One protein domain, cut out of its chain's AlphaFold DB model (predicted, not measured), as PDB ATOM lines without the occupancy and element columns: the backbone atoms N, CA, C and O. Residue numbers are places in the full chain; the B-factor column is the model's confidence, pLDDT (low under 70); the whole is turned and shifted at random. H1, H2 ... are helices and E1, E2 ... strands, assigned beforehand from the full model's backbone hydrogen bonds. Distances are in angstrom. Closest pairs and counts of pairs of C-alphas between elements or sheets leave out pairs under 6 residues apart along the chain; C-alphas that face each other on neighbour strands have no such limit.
ATOM      1  N   GLY A 154      75.332 -42.601  37.832       83.00
ATOM      2  CA  GLY A 154      76.455 -41.667  37.861       83.00
ATOM      3  C   GLY A 154      77.283 -41.825  39.131       83.00
ATOM      4  O   GLY A 154      78.501 -42.008  39.046       83.00
ATOM      5  N   THR A 155      76.622 -41.842  40.284       85.81
ATOM      6  CA  THR A 155      77.247 -42.095  41.586       85.81
ATOM      7  C   THR A 155      77.912 -43.469  41.629       85.81
ATOM      8  O   THR A 155      79.103 -43.554  41.942       85.81
ATOM      9  N   ARG A 156      77.236 -44.536  41.174       86.75
ATOM     10  CA  ARG A 156      77.833 -45.887  41.125       86.75
ATOM     11  C   ARG A 156      79.108 -45.924  40.282       86.75
ATOM     12  O   ARG A 156      80.108 -46.511  40.687       86.75
ATOM     13  N   LYS A 157      79.121 -45.253  39.121       88.19
ATOM     14  CA  LYS A 157      80.319 -45.157  38.263       88.19
ATOM     15  C   LYS A 157      81.483 -44.450  38.955       88.19
ATOM     16  O   LYS A 157      82.634 -44.828  38.731       88.19
ATOM     17  N   LEU A 158      81.211 -43.428  39.764       89.50
ATOM     18  CA  LEU A 158      82.247 -42.733  40.528       89.50
ATOM     19  C   LEU A 158      82.778 -43.598  41.670       89.50
ATOM     20  O   LEU A 158      83.993 -43.680  41.831       89.50
ATOM     21  N   MET A 159      81.906 -44.301  42.391       91.56
ATOM     22  CA  MET A 159      82.318 -45.251  43.429       91.56
ATOM     23  C   MET A 159      83.184 -46.372  42.846       91.56
ATOM     24  O   MET A 159      84.275 -46.624  43.349       91.56
ATOM     25  N   LEU A 160      82.781 -46.954  41.711       89.94
ATOM     26  CA  LEU A 160      83.590 -47.945  40.991       89.94
ATOM     27  C   LEU A 160      84.941 -47.380  40.553       89.94
ATOM     28  O   LEU A 160      85.950 -48.083  40.572       89.94
ATOM     29  N   LYS A 161      84.992 -46.104  40.157       90.00
ATOM     30  CA  LYS A 161      86.254 -45.442  39.821       90.00
ATOM     31  C   LYS A 161      87.162 -45.320  41.045       90.00
ATOM     32  O   LYS A 161      88.354 -45.592  40.908       90.00
ATOM     33  N   VAL A 162      86.631 -44.939  42.207       90.06
ATOM     34  CA  VAL A 162      87.389 -44.882  43.469       90.06
ATOM     35  C   VAL A 162      87.914 -46.271  43.829       90.06
ATOM     36  O   VAL A 162      89.126 -46.435  43.948       90.06
ATOM     37  N   ALA A 163      87.048 -47.287  43.860       90.31
ATOM     38  CA  ALA A 163      87.438 -48.665  44.160       90.31
ATOM     39  C   ALA A 163      88.528 -49.193  43.202       90.31
ATOM     40  O   ALA A 163      89.529 -49.746  43.646       90.31
ATOM     41  N   ARG A 164      88.406 -48.943  41.888       88.44
ATOM     42  CA  ARG A 164      89.387 -49.399  40.881       88.44
ATOM     43  C   ARG A 164      90.726 -48.671  40.940       88.44
ATOM     44  O   ARG A 164      91.764 -49.291  40.736       88.44
ATOM     45  N   THR A 165      90.706 -47.348  41.114       87.62
ATOM     46  CA  THR A 165      91.915 -46.516  40.957       87.62
ATOM     47  C   THR A 165      92.610 -46.194  42.268       87.62
ATOM     48  O   THR A 165      93.835 -46.150  42.299       87.62
ATOM     49  N   MET A 166      91.843 -45.963  43.331       85.69
ATOM     50  CA  MET A 166      92.364 -45.565  44.636       85.69
ATOM     51  C   MET A 166      92.432 -46.745  45.603       85.69
ATOM     52  O   MET A 166      93.228 -46.689  46.531       85.69
ATOM     53  N   LYS A 167      91.630 -47.801  45.384       86.38
ATOM     54  CA  LYS A 167      91.507 -48.982  46.265       86.38
ATOM     55  C   LYS A 167      91.149 -48.655  47.721       86.38
ATOM     56  O   LYS A 167      91.268 -49.492  48.610       86.38
ATOM     57  N   THR A 168      90.721 -47.429  47.985       91.12
ATOM     58  CA  THR A 168      90.368 -46.948  49.317       91.12
ATOM     59  C   THR A 168      89.403 -45.785  49.158       91.12
ATOM     60  O   THR A 168      89.640 -44.878  48.354       91.12
ATOM     61  N   PHE A 169      88.320 -45.800  49.926       92.62
ATOM     62  CA  PHE A 169      87.455 -44.643  50.103       92.62
ATOM     63  C   PHE A 169      87.990 -43.840  51.283       92.62
ATOM     64  O   PHE A 169      87.886 -44.279  52.417       92.62
ATOM     65  N   VAL A 170      88.574 -42.673  51.023       93.88
ATOM     66  CA  VAL A 170      89.034 -41.749  52.071       93.88
ATOM     67  C   VAL A 170      88.112 -40.547  52.075       93.88
ATOM     68  O   VAL A 170      87.887 -39.953  51.019       93.88
ATOM     69  N   CYS A 171      87.580 -40.166  53.236       93.81
ATOM     70  CA  CYS A 171      86.657 -39.041  53.283       93.81
ATOM     71  C   CYS A 171      87.354 -37.725  52.913       93.81
ATOM     72  O   CYS A 171      88.262 -37.268  53.604       93.81
ATOM     73  N   THR A 172      86.866 -37.061  51.866       93.19
ATOM     74  CA  THR A 172      87.415 -35.795  51.367       93.19
ATOM     75  C   THR A 172      87.032 -34.577  52.210       93.19
ATOM     76  O   THR A 172      87.441 -33.465  51.878       93.19
ATOM     77  N   GLN A 173      86.233 -34.762  53.263       90.69
ATOM     78  CA  GLN A 173      85.819 -33.701  54.181       90.69
ATOM     79  C   GLN A 173      86.601 -33.755  55.497       90.69
ATOM     80  O   GLN A 173      87.206 -32.753  55.871       90.69
ATOM     81  N   CYS A 174      86.623 -34.904  56.184       91.81
ATOM     82  CA  CYS A 174      87.283 -35.030  57.488       91.81
ATOM     83  C   CYS A 174      88.703 -35.612  57.438       91.81
ATOM     84  O   CYS A 174      89.468 -35.358  58.363       91.81
ATOM     85  N   PHE A 175      89.064 -36.384  56.404       91.25
ATOM     86  CA  PHE A 175      90.345 -37.110  56.310       91.25
ATOM     87  C   PHE A 175      90.664 -38.071  57.466       91.25
ATOM     88  O   PHE A 175      91.783 -38.566  57.552       91.25
ATOM     89  N   SER A 176      89.705 -38.338  58.351       90.19
ATOM     90  CA  SER A 176      89.898 -39.191  59.526       90.19
ATOM     91  C   SER A 176      89.352 -40.602  59.348       90.19
ATOM     92  O   SER A 176      89.743 -41.496  60.085       90.19
ATOM     93  N   GLU A 177      88.426 -40.788  58.410       90.94
ATOM     94  CA  GLU A 177      87.821 -42.080  58.109       90.94
ATOM     95  C   GLU A 177      88.290 -42.561  56.737       90.94
ATOM     96  O   GLU A 177      88.324 -41.787  55.767       90.94
ATOM     97  N   GLU A 178      88.597 -43.854  56.664       92.62
ATOM     98  CA  GLU A 178      88.892 -44.566  55.430       92.62
ATOM     99  C   GLU A 178      88.268 -45.966  55.432       92.62
ATOM    100  O   GLU A 178      88.086 -46.576  56.485       92.62
ATOM    101  N   LEU A 179      87.939 -46.463  54.243       90.12
ATOM    102  CA  LEU A 179      87.514 -47.838  53.999       90.12
ATOM    103  C   LEU A 179      88.410 -48.438  52.913       90.12
ATOM    104  O   LEU A 179      88.399 -47.978  51.766       90.12
ATOM    105  N   LEU A 180      89.197 -49.443  53.287       89.19
ATOM    106  CA  LEU A 180      90.092 -50.171  52.390       89.19
ATOM    107  C   LEU A 180      89.293 -51.151  51.517       89.19
ATOM    108  O   LEU A 180      88.445 -51.881  52.021       89.19
ATOM    109  N   CYS A 181      89.579 -51.176  50.213       83.19
ATOM    110  CA  CYS A 181      89.030 -52.161  49.283       83.19
ATOM    111  C   CYS A 181      90.028 -53.304  49.084       83.19
ATOM    112  O   CYS A 181      90.971 -53.164  48.298       83.19
ATOM    113  N   GLU A 182      89.807 -54.433  49.751       79.06
ATOM    114  CA  GLU A 182      90.617 -55.648  49.559       79.06
ATOM    115  C   GLU A 182      90.005 -56.617  48.532       79.06
ATOM    116  O   GLU A 182      90.706 -57.466  47.984       79.06
ATOM    117  N   SER A 183      88.721 -56.439  48.217       77.75
ATOM    118  CA  SER A 183      87.953 -57.263  47.277       77.75
ATOM    119  C   SER A 183      87.847 -56.640  45.876       77.75
ATOM    120  O   SER A 183      88.281 -55.510  45.627       77.75
ATOM    121  N   GLU A 184      87.214 -57.370  44.950       79.50
ATOM    122  CA  GLU A 184      86.867 -56.865  43.619       79.50
ATOM    123  C   GLU A 184      86.063 -55.545  43.689       79.50
ATOM    124  O   GLU A 184      85.285 -55.335  44.627       79.50
ATOM    125  N   PRO A 185      86.197 -54.635  42.702       80.75
ATOM    126  CA  PRO A 185      85.643 -53.286  42.795       80.75
ATOM    127  C   PRO A 185      84.135 -53.219  43.028       80.75
ATOM    128  O   PRO A 185      83.676 -52.333  43.740       80.75
ATOM    129  N   ASP A 186      83.368 -54.121  42.419       77.88
ATOM    130  CA  ASP A 186      81.914 -54.161  42.577       77.88
ATOM    131  C   ASP A 186      81.515 -54.592  43.999       77.88
ATOM    132  O   ASP A 186      80.624 -53.979  44.588       77.88
ATOM    133  N   VAL A 187      82.248 -55.541  44.595       79.44
ATOM    134  CA  VAL A 187      82.076 -55.962  45.996       79.44
ATOM    135  C   VAL A 187      82.442 -54.822  46.946       79.44
ATOM    136  O   VAL A 187      81.672 -54.506  47.849       79.44
ATOM    137  N   CYS A 188      83.559 -54.125  46.701       84.69
ATOM    138  CA  CYS A 188      83.941 -52.994  47.548       84.69
ATOM    139  C   CYS A 188      82.929 -51.838  47.479       84.69
ATOM    140  O   CYS A 188      82.661 -51.179  48.480       84.69
ATOM    141  N   VAL A 189      82.353 -51.564  46.302       86.94
ATOM    142  CA  VAL A 189      81.308 -50.537  46.179       86.94
ATOM    143  C   VAL A 189      80.087 -50.908  47.010       86.94
ATOM    144  O   VAL A 189      79.550 -50.033  47.685       86.94
ATOM    145  N   GLN A 190      79.684 -52.178  46.998       82.88
ATOM    146  CA  GLN A 190      78.571 -52.645  47.813       82.88
ATOM    147  C   GLN A 190      78.877 -52.495  49.313       82.88
ATOM    148  O   GLN A 190      78.145 -51.801  50.012       82.88
ATOM    149  N   GLN A 191      80.040 -52.970  49.774       83.94
ATOM    150  CA  GLN A 191      80.501 -52.789  51.159       83.94
ATOM    151  C   GLN A 191      80.537 -51.312  51.584       83.94
ATOM    152  O   GLN A 191      80.117 -50.957  52.687       83.94
ATOM    153  N   ALA A 192      81.003 -50.424  50.701       88.19
ATOM    154  CA  ALA A 192      81.025 -48.989  50.950       88.19
ATOM    155  C   ALA A 192      79.605 -48.427  51.129       88.19
ATOM    156  O   ALA A 192      79.350 -47.688  52.082       88.19
ATOM    157  N   LEU A 193      78.665 -48.800  50.257       86.81
ATOM    158  CA  LEU A 193      77.258 -48.393  50.352       86.81
ATOM    159  C   LEU A 193      76.590 -48.905  51.634       86.81
ATOM    160  O   LEU A 193      75.828 -48.171  52.286       86.81
ATOM    161  N   ASP A 194      76.903 -50.136  52.024       81.25
ATOM    162  CA  ASP A 194      76.355 -50.783  53.213       81.25
ATOM    163  C   ASP A 194      76.848 -50.102  54.481       81.25
ATOM    164  O   ASP A 194      76.026 -49.693  55.308       81.25
ATOM    165  N   ALA A 195      78.150 -49.812  54.541       84.00
ATOM    166  CA  ALA A 195      78.763 -49.005  55.587       84.00
ATOM    167  C   ALA A 195      78.306 -47.533  55.574       84.00
ATOM    168  O   ALA A 195      78.517 -46.826  56.553       84.00
ATOM    169  N   GLY A 196      77.642 -47.063  54.511       86.25
ATOM    170  CA  GLY A 196      77.040 -45.729  54.432       86.25
ATOM    171  C   GLY A 196      77.892 -44.674  53.725       86.25
ATOM    172  O   GLY A 196      77.517 -43.497  53.727       86.25
ATOM    173  N   TRP A 197      78.986 -45.077  53.086       92.19
ATOM    174  CA  TRP A 197      79.816 -44.210  52.259       92.19
ATOM    175  C   TRP A 197      79.076 -43.735  51.013       92.19
ATOM    176  O   TRP A 197      78.201 -44.417  50.478       92.19
ATOM    177  N   LEU A 198      79.454 -42.553  50.534       91.62
ATOM    178  CA  LEU A 198      78.885 -41.968  49.327       91.62
ATOM    179  C   LEU A 198      79.956 -41.233  48.528       91.62
ATOM    180  O   LEU A 198      80.856 -40.614  49.094       91.62
ATOM    181  N   VAL A 199      79.846 -41.276  47.202       91.44
ATOM    182  CA  VAL A 199      80.668 -40.450  46.315       91.44
ATOM    183  C   VAL A 199      79.766 -39.512  45.542       91.44
ATOM    184  O   VAL A 199      78.877 -39.964  44.835       91.44
ATOM    185  N   THR A 200      80.002 -38.209  45.629       88.69
ATOM    186  CA  THR A 200      79.163 -37.219  44.950       88.69
ATOM    187  C   THR A 200      79.923 -36.467  43.879       88.69
ATOM    188  O   THR A 200      81.151 -36.384  43.868       88.69
ATOM    189  N   THR A 201      79.174 -35.907  42.932       87.50
ATOM    190  CA  THR A 201      79.723 -35.102  41.831       87.50
ATOM    191  C   THR A 201      80.192 -33.716  42.280       87.50
ATOM    192  O   THR A 201      80.790 -32.991  41.483       87.50
ATOM    193  N   ALA A 202      79.956 -33.343  43.543       87.25
ATOM    194  CA  ALA A 202      80.489 -32.120  44.117       87.25
ATOM    195  C   ALA A 202      82.026 -32.187  44.123       87.25
ATOM    196  O   ALA A 202      82.595 -33.146  44.651       87.25
ATOM    197  N   PRO A 203      82.732 -31.211  43.534       87.88
ATOM    198  CA  PRO A 203      84.185 -31.218  43.525       87.88
ATOM    199  C   PRO A 203      84.730 -31.057  44.947       87.88
ATOM    200  O   PRO A 203      84.247 -30.231  45.719       87.88
ATOM    201  N   SER A 204      85.769 -31.821  45.261       86.62
ATOM    202  CA  SER A 204      86.560 -31.642  46.475       86.62
ATOM    203  C   SER A 204      87.831 -30.856  46.159       86.62
ATOM    204  O   SER A 204      88.199 -30.651  45.001       86.62
ATOM    205  N   GLN A 205      88.576 -30.474  47.195       83.56
ATOM    206  CA  GLN A 205      89.906 -29.878  47.023       83.56
ATOM    207  C   GLN A 205      90.928 -30.833  46.358       83.56
ATOM    208  O   GLN A 205      92.005 -30.393  45.966       83.56
ATOM    209  N   PHE A 206      90.589 -32.119  46.182       78.50
ATOM    210  CA  PHE A 206      91.453 -33.144  45.579       78.50
ATOM    211  C   PHE A 206      90.985 -33.611  44.199       78.50
ATOM    212  O   PHE A 206      91.673 -34.405  43.554       78.50
ATOM    213  N   GLY A 207      89.833 -33.147  43.707       79.94
ATOM    214  CA  GLY A 207      89.343 -33.609  42.417       79.94
ATOM    215  C   GLY A 207      87.925 -33.188  42.062       79.94
ATOM    216  O   GLY A 207      87.293 -32.356  42.700       79.94
ATOM    217  N   LYS A 208      87.413 -33.794  40.987       88.44
ATOM    218  CA  LYS A 208      86.091 -33.487  40.411       88.44
ATOM    219  C   LYS A 208      84.917 -34.174  41.122       88.44
ATOM    220  O   LYS A 208      83.809 -34.130  40.607       88.44
ATOM    221  N   PHE A 209      85.175 -34.855  42.231       90.31
ATOM    222  CA  PHE A 209      84.179 -35.543  43.043       90.31
ATOM    223  C   PHE A 209      84.606 -35.492  44.514       90.31
ATOM    224  O   PHE A 209      85.774 -35.208  44.819       90.31
ATOM    225  N   SER A 210      83.661 -35.779  45.400       92.81
ATOM    226  CA  SER A 210      83.858 -35.852  46.846       92.81
ATOM    227  C   SER A 210      83.516 -37.249  47.335       92.81
ATOM    228  O   SER A 210      82.611 -37.882  46.802       92.81
ATOM    229  N   VAL A 211      84.248 -37.729  48.335       93.69
ATOM    230  CA  VAL A 211      83.981 -38.996  49.021       93.69
ATOM    231  C   VAL A 211      83.574 -38.656  50.448       93.69
ATOM    232  O   VAL A 211      84.327 -37.999  51.167       93.69
ATOM    233  N   LEU A 212      82.390 -39.076  50.866       93.06
ATOM    234  CA  LEU A 212      81.865 -38.820  52.200       93.06
ATOM    235  C   LEU A 212      81.821 -40.117  53.000       93.06
ATOM    236  O   LEU A 212      81.265 -41.114  52.536       93.06
ATOM    237  N   CYS A 213      82.394 -40.080  54.204       92.31
ATOM    238  CA  CYS A 213      82.177 -41.121  55.199       92.31
ATOM    239  C   CYS A 213      80.746 -41.032  55.761       92.31
ATOM    240  O   CYS A 213      80.079 -40.004  55.580       92.31
ATOM    241  N   PRO A 214      80.279 -42.065  56.479       89.56
ATOM    242  CA  PRO A 214      78.920 -42.111  57.016       89.56
ATOM    243  C   PRO A 214      78.595 -40.907  57.909       89.56
ATOM    244  O   PRO A 214      77.518 -40.321  57.789       89.56
ATOM    245  N   THR A 215      79.556 -40.483  58.734       88.94
ATOM    246  CA  THR A 215      79.424 -39.327  59.631       88.94
ATOM    247  C   THR A 215      79.243 -38.021  58.852       88.94
ATOM    248  O   THR A 215      78.243 -37.326  59.015       88.94
ATOM    249  N   CYS A 216      80.168 -37.705  57.935       88.38
ATOM    250  CA  CYS A 216      80.117 -36.459  57.157       88.38
ATOM    251  C   CYS A 216      78.915 -36.410  56.207       88.38
ATOM    252  O   CYS A 216      78.381 -35.336  55.932       88.38
ATOM    253  N   ARG A 217      78.475 -37.570  55.708       86.25
ATOM    254  CA  ARG A 217      77.265 -37.693  54.895       86.25
ATOM    255  C   ARG A 217      76.005 -37.367  55.699       86.25
ATOM    256  O   ARG A 217      75.120 -36.680  55.191       86.25
ATOM    257  N   ALA A 218      75.904 -37.864  56.932       82.69
ATOM    258  CA  ALA A 218      74.768 -37.557  57.798       82.69
ATOM    259  C   ALA A 218      74.664 -36.045  58.067       82.69
ATOM    260  O   ALA A 218      73.568 -35.489  58.014       82.69
ATOM    261  N   ASP A 219      75.807 -35.378  58.251       79.12
ATOM    262  CA  ASP A 219      75.886 -33.931  58.468       79.12
ATOM    263  C   ASP A 219      75.598 -33.103  57.203       79.12
ATOM    264  O   ASP A 219      75.070 -31.993  57.296       79.12
ATOM    265  N   SER A 220      75.924 -33.622  56.012       72.94
ATOM    266  CA  SER A 220      75.679 -32.934  54.735       72.94
ATOM    267  C   SER A 220      74.229 -33.045  54.248       72.94
ATOM    268  O   SER A 220      73.797 -32.251  53.410       72.94
ATOM    269  N   GLY A 221      73.464 -34.011  54.768       68.12
ATOM    270  CA  GLY A 221      72.093 -34.292  54.335       68.12
ATOM    271  C   GLY A 221      71.998 -34.970  52.962       68.12
ATOM    272  O   GLY A 221      70.903 -35.056  52.398       68.12
TER     273      GLY A 221
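AT A GLANCE: This is residues 154 to 221 of the 224 residues of an uncharacterized protein of Gimesia chilikensis (UniProt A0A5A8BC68). Two small strand hairpins, E1 with E2 and E3 with E4, come together in the middle, E1 beside E4. H1 packs on E3 and E1, H2 meets H1 at a steep angle, and the short H3 sits at the far end of the body near E3. The printed part has 68 residues, with three named helices and four named strands that follow along the chain as H1, E1, E2, H2, E3, E4, H3; each two-stranded sheet is antiparallel and the class is mixed, helices and strands. The whole is compact and rounded, with a radius of gyration of the C-alphas of 10.6 A and spans of 28 by 21 by 20 A.

HOW THE PARTS SIT: Start at the hairpin of E3, residues 198 to 200, and E4, residues 210 to 212, where N 212 and O 198 are 2.8 A apart, within hydrogen-bond range. In the other hairpin, E1, residues 168 to 170, and E2, residues 178 to 180, look for N 179 and O 169 at 2.8 A, also within hydrogen-bond range. The closest C-alphas of E1 and E4, Val 170 and Val 211, are 6.5 A apart. From H1, residues 154 to 165, the C-alpha of Met 159 comes within 5.8 A of that of Val 199 in E3. H1 and H2, residues 185 to 195, touch, closest at the C-alphas of Ala 163 and Pro 185, 5.1 A; they run opposite ways at a steep tilt of 64 degrees. H3, residues 214 to 220, is apart from H1. In H1, H2 and H3 every O i to N i+4 pair is within hydrogen-bond range.

IN THESE COORDINATES: Find C-alpha 154 at (76.455, -41.667, 37.861); from there H1 runs 16.5 A. H2 is 15.1 A long, and H3 runs 10.0 A to C-alpha 220 at (75.679, -32.934, 54.735). E1 measures 6.0 A, E2 and E3 6.5 A each, E4 6.4 A.

THE WHOLE: The C-alphas farthest apart, Glu 184 and Asp 219, are 29.4 A apart. The printed part has no cut and no long link. Residue 221 has pLDDT under 70.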